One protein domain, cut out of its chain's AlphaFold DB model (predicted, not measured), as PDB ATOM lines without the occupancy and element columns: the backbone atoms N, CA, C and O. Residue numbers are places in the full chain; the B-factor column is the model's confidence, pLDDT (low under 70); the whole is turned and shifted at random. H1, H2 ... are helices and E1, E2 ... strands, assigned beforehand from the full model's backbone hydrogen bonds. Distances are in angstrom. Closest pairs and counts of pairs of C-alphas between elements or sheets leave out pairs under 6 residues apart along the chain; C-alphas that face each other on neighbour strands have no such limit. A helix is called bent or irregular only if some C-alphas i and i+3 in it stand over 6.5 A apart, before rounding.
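Overview. This is residues 67 to 143 of the 158 residues of an uncharacterized protein of Aspergillus leporis (UniProt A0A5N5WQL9). A two-stranded ribbon, the hairpin of E1 and E2, and a helical hairpin of H1 and H2 follow each other end to end in one long rod, their two turns at opposite ends of it. The helices run side by side in opposite ways, the ribbon sticks out beyond the end of H2, and both ends of the printed part lie near the middle of the rod's length. The printed part has 77 residues, with two named helices and then two named strands in the order H1, H2, E1, E2; the sheet has the order E1 - E2 and is antiparallel. The class is mixed, helices and strands, with 42 residues in the helices and 14 in the strands. The whole is extended, with a radius of gyration of the C-alphas of 19.4 A and spans of 67 by 23 by 14 A.

Along the chain. The strand E1 is residues 123 to 129, seven residues, and measures 18.7 A from first to last C-alpha. The strand E2 is residues 135 to 141, also seven residues, and measures 19.1 A; it ends with C-alpha 141 at (124.206, 132.110, 130.243). Before the strands in the chain comes the helix H2, residues 99 to 118, 20 residues and 28.5 A from first to last C-alpha, which begins with C-alpha 99 at (144.117, 135.286, 160.028). The helix H1 is residues 73 to 94, the longest helix with 22 residues, and measures 31.4 A. Its first C-alpha, that of Val 73, is at (124.213, 122.213, 143.266). No helix is bent or irregular.

Arrangement. The strands E1 and E2 are antiparallel neighbours and form a hairpin, with 153 degrees between their N-to-C directions. The C-alphas of Thr 123 and Thr 141 face each other at 4.5 A, and at the other end of the pair those of Val 129 and Val 135 face each other at 4.3 A. Across the pair, N of residue 126 and O of residue 138 are within hydrogen-bond range at 2.9 A, and N of residue 138 and O of residue 126 at 2.8 A. A tight link of four residues joins H2 to E1. H2 and E2 are only just apart, with a closest distance of 8.4 A between their C-alphas. H1 and H2 touch, with 11 pairs of C-alphas within 8 A; the closest are those of Leu 90 and Thr 101, 6.0 A apart. Their lines stand at a shallow tilt of 15 degrees and they run opposite ways, a helical hairpin with its centres 10.9 A apart. H1 is apart from both E1 and E2. In H1 and H2 every O i to N i+4 pair is within hydrogen-bond range.

Size, cuts and confidence. The two C-alphas farthest apart are those of Met 93 and Asp 132, 66.5 A: Met 93 belongs to H1, and Asp 132 lies in the link between E1 and E2. The first and last printed C-alphas, those of Tyr 67 and Ile 143, are 10.5 A apart. The printed part has no cut, and the links H1 to H2, H2 to E1 and E1 to E2 are tight; there is no long link. The full chain has 158 residues, of which residues 67 to 143 are printed. The mean pLDDT of the printed part is 73.9. The model's confidence is low, under 70, in 31 residues: 67 to 71 and 118 to 143, of which 118 belongs to H2. The mean pLDDT is 89 for H1 and 85 for H2, but 49 for E1 and 51 for E2.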
ATOM      1  N   TYR A  67     121.305 123.898 129.236       52.34
ATOM      2  CA  TYR A  67     122.682 123.987 129.689       52.34
ATOM      3  C   TYR A  67     122.852 123.039 130.875       52.34
ATOM      4  O   TYR A  67     122.269 123.243 131.940       52.34
ATOM      5  N   TYR A  68     123.631 121.977 130.681       55.47
ATOM      6  CA  TYR A  68     123.999 121.082 131.769       55.47
ATOM      7  C   TYR A  68     124.947 121.821 132.719       55.47
ATOM      8  O   TYR A  68     125.993 122.316 132.291       55.47
ATOM      9  N   ARG A  69     124.587 121.911 134.005       63.34
ATOM     10  CA  ARG A  69     125.479 122.468 135.029       63.34
ATOM     11  C   ARG A  69     126.712 121.565 135.141       63.34
ATOM     12  O   ARG A  69     126.544 120.375 135.407       63.34
ATOM     13  N   PRO A  70     127.942 122.090 134.997       65.38
ATOM     14  CA  PRO A  70     129.151 121.276 135.134       65.38
ATOM     15  C   PRO A  70     129.387 120.806 136.581       65.38
ATOM     16  O   PRO A  70     130.246 119.964 136.820       65.38
ATOM     17  N   TYR A  71     128.614 121.322 137.542       68.12
ATOM     18  CA  TYR A  71     128.674 120.963 138.952       68.12
ATOM     19  C   TYR A  71     127.276 120.635 139.499       68.12
ATOM     20  O   TYR A  71     126.265 121.195 139.067       68.12
ATOM     21  N   SER A  72     127.202 119.735 140.483       78.31
ATOM     22  CA  SER A  72     125.947 119.496 141.204       78.31
ATOM     23  C   SER A  72     125.760 120.560 142.275       78.31
ATOM     24  O   SER A  72     126.601 120.711 143.162       78.31
ATOM     25  N   VAL A  73     124.615 121.233 142.247       77.56
ATOM     26  CA  VAL A  73     124.213 122.213 143.266       77.56
ATOM     27  C   VAL A  73     124.235 121.599 144.675       77.56
ATOM     28  O   VAL A  73     124.629 122.255 145.635       77.56
ATOM     29  N   LYS A  74     123.915 120.302 144.795       82.69
ATOM     30  CA  LYS A  74     123.957 119.565 146.068       82.69
ATOM     31  C   LYS A  74     125.358 119.558 146.688       82.69
ATOM     32  O   LYS A  74     125.491 119.794 147.882       82.69
ATOM     33  N   TRP A  75     126.396 119.332 145.879       82.44
ATOM     34  CA  TRP A  75     127.782 119.309 146.358       82.44
ATOM     35  C   TRP A  75     128.254 120.689 146.814       82.44
ATOM     36  O   TRP A  75     128.916 120.789 147.841       82.44
ATOM     37  N   VAL A  76     127.858 121.751 146.108       85.06
ATOM     38  CA  VAL A  76     128.186 123.132 146.496       85.06
ATOM     39  C   VAL A  76     127.590 123.469 147.865       85.06
ATOM     40  O   VAL A  76     128.303 123.976 148.728       85.06
ATOM     41  N   PHE A  77     126.325 123.114 148.111       85.81
ATOM     42  CA  PHE A  77     125.698 123.320 149.420       85.81
ATOM     43  C   PHE A  77     126.373 122.524 150.541       85.81
ATOM     44  O   PHE A  77     126.562 123.061 151.630       85.81
ATOM     45  N   ILE A  78     126.774 121.275 150.280       90.12
ATOM     46  CA  ILE A  78     127.497 120.453 151.264       90.12
ATOM     47  C   ILE A  78     128.843 121.097 151.615       90.12
ATOM     48  O   ILE A  78     129.160 121.240 152.793       90.12
ATOM     49  N   ILE A  79     129.613 121.532 150.612       88.69
ATOM     50  CA  ILE A  79     130.918 122.174 150.815       88.69
ATOM     51  C   ILE A  79     130.758 123.461 151.631       88.69
ATOM     52  O   ILE A  79     131.434 123.628 152.642       88.69
ATOM     53  N   ILE A  80     129.820 124.334 151.253       89.75
ATOM     54  CA  ILE A  80     129.539 125.578 151.985       89.75
ATOM     55  C   ILE A  80     129.110 125.284 153.428       89.75
ATOM     56  O   ILE A  80     129.547 125.979 154.342       89.75
ATOM     57  N   GLY A  81     128.295 124.248 153.647       91.31
ATOM     58  CA  GLY A  81     127.877 123.826 154.983       91.31
ATOM     59  C   GLY A  81     129.040 123.348 155.857       91.31
ATOM     60  O   GLY A  81     129.112 123.692 157.031       91.31
ATOM     61  N   ILE A  82     129.989 122.597 155.296       93.50
ATOM     62  CA  ILE A  82     131.181 122.163 156.040       93.50
ATOM     63  C   ILE A  82     132.075 123.367 156.367       93.50
ATOM     64  O   ILE A  82     132.520 123.519 157.506       93.50
ATOM     65  N   LEU A  83     132.306 124.251 155.392       90.94
ATOM     66  CA  LEU A  83     133.103 125.464 155.587       90.94
ATOM     67  C   LEU A  83     132.491 126.404 156.635       90.94
ATOM     68  O   LEU A  83     133.237 126.982 157.422       90.94
ATOM     69  N   SER A  84     131.162 126.531 156.689       91.38
ATOM     70  CA  SER A  84     130.496 127.387 157.675       91.38
ATOM     71  C   SER A  84     130.645 126.854 159.101       91.38
ATOM     72  O   SER A  84     130.918 127.630 160.015       91.38
ATOM     73  N   VAL A  85     130.546 125.536 159.297       94.94
ATOM     74  CA  VAL A  85     130.778 124.910 160.608       94.94
ATOM     75  C   VAL A  85     132.228 125.107 161.049       94.94
ATOM     76  O   VAL A  85     132.466 125.523 162.183       94.94
ATOM     77  N   LEU A  86     133.198 124.885 160.157       92.19
ATOM     78  CA  LEU A  86     134.617 125.113 160.458       92.19
ATOM     79  C   LEU A  86     134.909 126.580 160.798       92.19
ATOM     80  O   LEU A  86     135.645 126.855 161.743       92.19
ATOM     81  N   TYR A  87     134.300 127.517 160.069       89.50
ATOM     82  CA  TYR A  87     134.403 128.944 160.361       89.50
ATOM     83  C   TYR A  87     133.880 129.281 161.763       89.50
ATOM     84  O   TYR A  87     134.539 130.010 162.499       89.50
ATOM     85  N   LEU A  88     132.733 128.722 162.168       92.56
ATOM     86  CA  LEU A  88     132.193 128.935 163.513       92.56
ATOM     87  C   LEU A  88     133.125 128.382 164.595       92.56
ATOM     88  O   LEU A  88     133.384 129.075 165.575       92.56
ATOM     89  N   VAL A  89     133.668 127.176 164.408       94.00
ATOM     90  CA  VAL A  89     134.627 126.580 165.354       94.00
ATOM     91  C   VAL A  89     135.861 127.471 165.512       94.00
ATOM     92  O   VAL A  89     136.244 127.779 166.639       94.00
ATOM     93  N   LEU A  90     136.438 127.953 164.408       90.12
ATOM     94  CA  LEU A  90     137.586 128.866 164.440       90.12
ATOM     95  C   LEU A  90     137.249 130.200 165.119       90.12
ATOM     96  O   LEU A  90     138.021 130.681 165.947       90.12
ATOM     97  N   CYS A  91     136.066 130.756 164.849       89.69
ATOM     98  CA  CYS A  91     135.573 131.948 165.537       89.69
ATOM     99  C   CYS A  91     135.484 131.752 167.057       89.69
ATOM    100  O   CYS A  91     135.832 132.671 167.796       89.69
ATOM    101  N   PHE A  92     135.035 130.583 167.528       92.56
ATOM    102  CA  PHE A  92     134.935 130.294 168.961       92.56
ATOM    103  C   PHE A  92     136.291 130.036 169.623       92.56
ATOM    104  O   PHE A  92     136.463 130.402 170.783       92.56
ATOM    105  N   MET A  93     137.236 129.404 168.921       92.12
ATOM    106  CA  MET A  93     138.533 129.040 169.501       92.12
ATOM    107  C   MET A  93     139.548 130.187 169.486       92.12
ATOM    108  O   MET A  93     140.225 130.411 170.485       92.12
ATOM    109  N   GLU A  94     139.665 130.904 168.370       87.81
ATOM    110  CA  GLU A  94     140.751 131.872 168.135       87.81
ATOM    111  C   GLU A  94     140.245 133.314 167.984       87.81
ATOM    112  O   GLU A  94     141.022 134.267 168.057       87.81
ATOM    113  N   GLY A  95     138.935 133.491 167.799       82.31
ATOM    114  CA  GLY A  95     138.308 134.789 167.578       82.31
ATOM    115  C   GLY A  95     138.221 135.191 166.101       82.31
ATOM    116  O   GLY A  95     138.867 134.639 165.207       82.31
ATOM    117  N   ALA A  96     137.383 136.195 165.831       82.88
ATOM    118  CA  ALA A  96     137.065 136.639 164.471       82.88
ATOM    119  C   ALA A  96     138.218 137.368 163.755       82.88
ATOM    120  O   ALA A  96     138.210 137.482 162.531       82.88
ATOM    121  N   THR A  97     139.202 137.871 164.503       89.31
ATOM    122  CA  THR A  97     140.348 138.624 163.969       89.31
ATOM    123  C   THR A  97     141.536 137.738 163.608       89.31
ATOM    124  O   THR A  97     142.515 138.238 163.051       89.31
ATOM    125  N   HIS A  98     141.472 136.436 163.904       90.12
ATOM    126  CA  HIS A  98     142.553 135.522 163.572       90.12
ATOM    127  C   HIS A  98     142.683 135.373 162.040       90.12
ATOM    128  O   HIS A  98     141.668 135.240 161.342       90.12
ATOM    129  N   PRO A  99     143.907 135.382 161.474       89.69
ATOM    130  CA  PRO A  99     144.117 135.286 160.028       89.69
ATOM    131  C   PRO A  99     143.514 134.018 159.407       89.69
ATOM    132  O   PRO A  99     143.074 134.061 158.259       89.69
ATOM    133  N   ALA A 100     143.427 132.911 160.156       87.50
ATOM    134  CA  ALA A 100     142.780 131.686 159.680       87.50
ATOM    135  C   ALA A 100     141.273 131.890 159.443       87.50
ATOM    136  O   ALA A 100     140.740 131.503 158.402       87.50
ATOM    137  N   THR A 101     140.596 132.570 160.368       88.88
ATOM    138  CA  THR A 101     139.171 132.911 160.279       88.88
ATOM    139  C   THR A 101     138.889 133.835 159.087       88.88
ATOM    140  O   THR A 101     137.908 133.642 158.361       88.88
ATOM    141  N   LEU A 102     139.791 134.788 158.818       88.94
ATOM    142  CA  LEU A 102     139.724 135.660 157.638       88.94
ATOM    143  C   LEU A 102     139.943 134.894 156.321       88.94
ATOM    144  O   LEU A 102     139.217 135.105 155.350       88.94
ATOM    145  N   ALA A 103     140.898 133.964 156.274       89.19
ATOM    146  CA  ALA A 103     141.103 133.122 155.096       89.19
ATOM    147  C   ALA A 103     139.867 132.250 154.796       89.19
ATOM    148  O   ALA A 103     139.476 132.082 153.636       89.19
ATOM    149  N   MET A 104     139.195 131.756 155.840       88.56
ATOM    150  CA  MET A 104     137.974 130.959 155.711       88.56
ATOM    151  C   MET A 104     136.806 131.764 155.134       88.56
ATOM    152  O   MET A 104     136.171 131.306 154.185       88.56
ATOM    153  N   ILE A 105     136.553 132.985 155.619       89.12
ATOM    154  CA  ILE A 105     135.456 133.804 155.074       89.12
ATOM    155  C   ILE A 105     135.721 134.221 153.618       89.12
ATOM    156  O   ILE A 105     134.809 134.195 152.791       89.12
ATOM    157  N   ILE A 106     136.977 134.524 153.271       90.62
ATOM    158  CA  ILE A 106     137.374 134.852 151.894       90.62
ATOM    159  C   ILE A 106     137.178 133.643 150.974       90.62
ATOM    160  O   ILE A 106     136.613 133.781 149.888       90.62
ATOM    161  N   SER A 107     137.600 132.449 151.399       88.94
ATOM    162  CA  SER A 107     137.421 131.234 150.593       88.94
ATOM    163  C   SER A 107     135.943 130.881 150.391       88.94
ATOM    164  O   SER A 107     135.553 130.564 149.266       88.94
ATOM    165  N   MET A 108     135.092 131.035 151.418       89.06
ATOM    166  CA  MET A 108     133.636 130.904 151.262       89.06
ATOM    167  C   MET A 108     133.093 131.879 150.214       89.06
ATOM    168  O   MET A 108     132.316 131.474 149.348       89.06
ATOM    169  N   PHE A 109     133.524 133.142 150.254       90.12
ATOM    170  CA  PHE A 109     133.079 134.153 149.298       90.12
ATOM    171  C   PHE A 109     133.473 133.799 147.857       90.12
ATOM    172  O   PHE A 109     132.640 133.873 146.955       90.12
ATOM    173  N   VAL A 110     134.710 133.345 147.639       90.31
ATOM    174  CA  VAL A 110     135.213 132.944 146.314       90.31
ATOM    175  C   VAL A 110     134.428 131.754 145.756       90.31
ATOM    176  O   VAL A 110     134.060 131.766 144.582       90.31
ATOM    177  N   ILE A 111     134.125 130.748 146.583       86.56
ATOM    178  CA  ILE A 111     133.350 129.568 146.166       86.56
ATOM    179  C   ILE A 111     131.920 129.965 145.782       86.56
ATOM    180  O   ILE A 111     131.429 129.539 144.738       86.56
ATOM    181  N   ILE A 112     131.262 130.800 146.593       85.69
ATOM    182  CA  ILE A 112     129.899 131.274 146.317       85.69
ATOM    183  C   ILE A 112     129.876 132.103 145.033       85.69
ATOM    184  O   ILE A 112     129.044 131.867 144.157       85.69
ATOM    185  N   PHE A 113     130.812 133.038 144.883       85.56
ATOM    186  CA  PHE A 113     130.897 133.886 143.701       85.56
ATOM    187  C   PHE A 113     131.193 133.070 142.436       85.56
ATOM    188  O   PHE A 113     130.531 133.247 141.414       85.56
ATOM    189  N   GLY A 114     132.123 132.116 142.516       81.94
ATOM    190  CA  GLY A 114     132.415 131.182 141.430       81.94
ATOM    191  C   GLY A 114     131.203 130.330 141.051       81.94
ATOM    192  O   GLY A 114     130.905 130.184 139.867       81.94
ATOM    193  N   ALA A 115     130.451 129.826 142.033       78.12
ATOM    194  CA  ALA A 115     129.226 129.078 141.776       78.12
ATOM    195  C   ALA A 115     128.182 129.937 141.042       78.12
ATOM    196  O   ALA A 115     127.638 129.481 140.041       78.12
ATOM    197  N   ILE A 116     127.965 131.185 141.473       76.50
ATOM    198  CA  ILE A 116     127.013 132.125 140.855       76.50
ATOM    199  C   ILE A 116     127.406 132.475 139.415       76.50
ATOM    200  O   ILE A 116     126.537 132.544 138.546       76.50
ATOM    201  N   LEU A 117     128.696 132.695 139.144       74.50
ATOM    202  CA  LEU A 117     129.179 133.031 137.799       74.50
ATOM    203  C   LEU A 117     129.055 131.873 136.808       74.50
ATOM    204  O   LEU A 117     128.839 132.097 135.617       74.50
ATOM    205  N   VAL A 118     129.218 130.643 137.294       65.81
ATOM    206  CA  VAL A 118     129.113 129.421 136.486       65.81
ATOM    207  C   VAL A 118     127.677 128.870 136.507       65.81
ATOM    208  O   VAL A 118     127.384 127.875 135.845       65.81
ATOM    209  N   ASP A 119     126.763 129.498 137.254       63.34
ATOM    210  CA  ASP A 119     125.358 129.110 137.274       63.34
ATOM    211  C   ASP A 119     124.699 129.459 135.925       63.34
ATOM    212  O   ASP A 119     124.664 130.619 135.520       63.34
ATOM    213  N   PRO A 120     124.153 128.486 135.181       53.81
ATOM    214  CA  PRO A 120     123.406 128.781 133.966       53.81
ATOM    215  C   PRO A 120     122.071 129.501 134.235       53.81
ATOM    216  O   PRO A 120     121.511 130.093 133.309       53.81
ATOM    217  N   GLU A 121     121.539 129.475 135.461       53.25
ATOM    218  CA  GLU A 121     120.294 130.168 135.823       53.25
ATOM    219  C   GLU A 121     120.471 131.667 136.071       53.25
ATOM    220  O   GLU A 121     119.497 132.416 135.971       53.25
ATOM    221  N   THR A 122     121.701 132.147 136.281       54.34
ATOM    222  CA  THR A 122     122.024 133.578 136.202       54.34
ATOM    223  C   THR A 122     122.145 133.970 134.723       54.34
ATOM    224  O   THR A 122     123.208 134.201 134.149       54.34
ATOM    225  N   THR A 123     120.999 133.956 134.043       51.75
ATOM    226  CA  THR A 123     120.881 134.132 132.596       51.75
ATOM    227  C   THR A 123     120.442 135.556 132.244       51.75
ATOM    228  O   THR A 123     119.483 136.070 132.819       51.75
ATOM    229  N   TYR A 124     121.052 136.178 131.227       49.97
ATOM    230  CA  TYR A 124     120.480 137.385 130.619       49.97
ATOM    231  C   TYR A 124     119.359 136.995 129.650       49.97
ATOM    232  O   TYR A 124     119.532 136.140 128.772       49.97
ATOM    233  N   VAL A 125     118.199 137.642 129.787       50.03
ATOM    234  CA  VAL A 125     117.106 137.545 128.815       50.03
ATOM    235  C   VAL A 125     117.372 138.571 127.721       50.03
ATOM    236  O   VAL A 125     117.121 139.758 127.891       50.03
ATOM    237  N   THR A 126     117.896 138.115 126.588       48.25
ATOM    238  CA  THR A 126     118.056 138.958 125.401       48.25
ATOM    239  C   THR A 126     116.803 138.837 124.542       48.25
ATOM    240  O   THR A 126     116.483 137.754 124.058       48.25
ATOM    241  N   SER A 127     116.048 139.917 124.363       48.72
ATOM    242  CA  SER A 127     114.973 139.963 123.368       48.72
ATOM    243  C   SER A 127     115.554 140.403 122.030       48.72
ATOM    244  O   SER A 127     116.130 141.485 121.943       48.72
ATOM    245  N   ARG A 128     115.403 139.586 120.987       45.75
ATOM    246  CA  ARG A 128     115.623 140.011 119.602       45.75
ATOM    247  C   ARG A 128     114.287 140.047 118.883       45.75
ATOM    248  O   ARG A 128     113.487 139.130 119.026       45.75
ATOM    249  N   VAL A 129     114.060 141.112 118.131       48.62
ATOM    250  CA  VAL A 129     112.930 141.204 117.208       48.62
ATOM    251  C   VAL A 129     113.407 140.598 115.890       48.62
ATOM    252  O   VAL A 129     114.449 141.009 115.385       48.62
ATOM    253  N   LEU A 130     112.728 139.555 115.415       57.41
ATOM    254  CA  LEU A 130     112.939 138.998 114.076       57.41
ATOM    255  C   LEU A 130     112.376 139.961 113.025       57.41
ATOM    256  O   LEU A 130     111.502 140.769 113.338       57.41
ATOM    257  N   ASP A 131     112.828 139.827 111.780       55.31
ATOM    258  CA  ASP A 131     112.379 140.664 110.656       55.31
ATOM    259  C   ASP A 131     110.858 140.561 110.399       55.31
ATOM    260  O   ASP A 131     110.251 141.491 109.878       55.31
ATOM    261  N   ASP A 132     110.219 139.490 110.886       59.19
ATOM    262  CA  ASP A 132     108.762 139.277 110.871       59.19
ATOM    263  C   ASP A 132     108.007 140.049 111.982       59.19
ATOM    264  O   ASP A 132     106.814 139.844 112.204       59.19
ATOM    265  N   GLY A 133     108.702 140.885 112.761       51.72
ATOM    266  CA  GLY A 133     108.145 141.640 113.890       51.72
ATOM    267  C   GLY A 133     107.923 140.820 115.169       51.72
ATOM    268  O   GLY A 133     107.497 141.367 116.189       51.72
ATOM    269  N   GLN A 134     108.228 139.519 115.163       45.81
ATOM    270  CA  GLN A 134     108.107 138.672 116.350       45.81
ATOM    271  C   GLN A 134     109.271 138.877 117.324       45.81
ATOM    272  O   GLN A 134     110.444 138.788 116.961       45.81
ATOM    273  N   VAL A 135     108.947 139.102 118.599       48.44
ATOM    274  CA  VAL A 135     109.937 139.263 119.670       48.44
ATOM    275  C   VAL A 135     110.295 137.898 120.253       48.44
ATOM    276  O   VAL A 135     109.535 137.317 121.027       48.44
ATOM    277  N   VAL A 136     111.488 137.403 119.933       52.47
ATOM    278  CA  VAL A 136     112.032 136.157 120.476       52.47
ATOM    279  C   VAL A 136     112.923 136.476 121.674       52.47
ATOM    280  O   VAL A 136     113.926 137.184 121.572       52.47
ATOM    281  N   ARG A 137     112.560 135.941 122.843       48.50
ATOM    282  CA  ARG A 137     113.359 136.041 124.072       48.50
ATOM    283  C   ARG A 137     114.351 134.879 124.129       48.50
ATOM    284  O   ARG A 137     113.985 133.765 124.483       48.50
ATOM    285  N   GLY A 138     115.610 135.144 123.799       53.94
ATOM    286  CA  GLY A 138     116.717 134.208 123.965       53.94
ATOM    287  C   GLY A 138     117.347 134.343 125.349       53.94
ATOM    288  O   GLY A 138     117.863 135.408 125.696       53.94
ATOM    289  N   ARG A 139     117.341 133.264 126.137       50.78
ATOM    290  CA  ARG A 139     118.100 133.170 127.392       50.78
ATOM    291  C   ARG A 139     119.545 132.760 127.079       50.78
ATOM    292  O   ARG A 139     119.752 131.716 126.469       50.78
ATOM    293  N   ARG A 140     120.532 133.580 127.461       52.03
ATOM    294  CA  ARG A 140     121.972 133.276 127.327       52.03
ATOM    295  C   ARG A 140     122.678 133.304 128.685       52.03
ATOM    296  O   ARG A 140     122.542 134.275 129.427       52.03
ATOM    297  N   THR A 141     123.408 132.237 129.008       50.38
ATOM    298  CA  THR A 141     124.206 132.110 130.243       50.38
ATOM    299  C   THR A 141     125.389 133.084 130.237       50.38
ATOM    300  O   THR A 141     125.953 133.323 129.171       50.38
ATOM    301  N   LEU A 142     125.793 133.595 131.409       51.69
ATOM    302  CA  LEU A 142     126.958 134.482 131.589       51.69
ATOM    303  C   LEU A 142     128.260 133.885 131.030       51.69
ATOM    304  O   LEU A 142     128.993 134.558 130.308       51.69
ATOM    305  N   ILE A 143     128.517 132.609 131.321       50.41
ATOM    306  CA  ILE A 143     129.639 131.832 130.788       50.41
ATOM    307  C   ILE A 143     129.087 130.453 130.426       50.41
ATOM    308  O   ILE A 143     128.768 129.645 131.292       50.41
TER     309      ILE A 143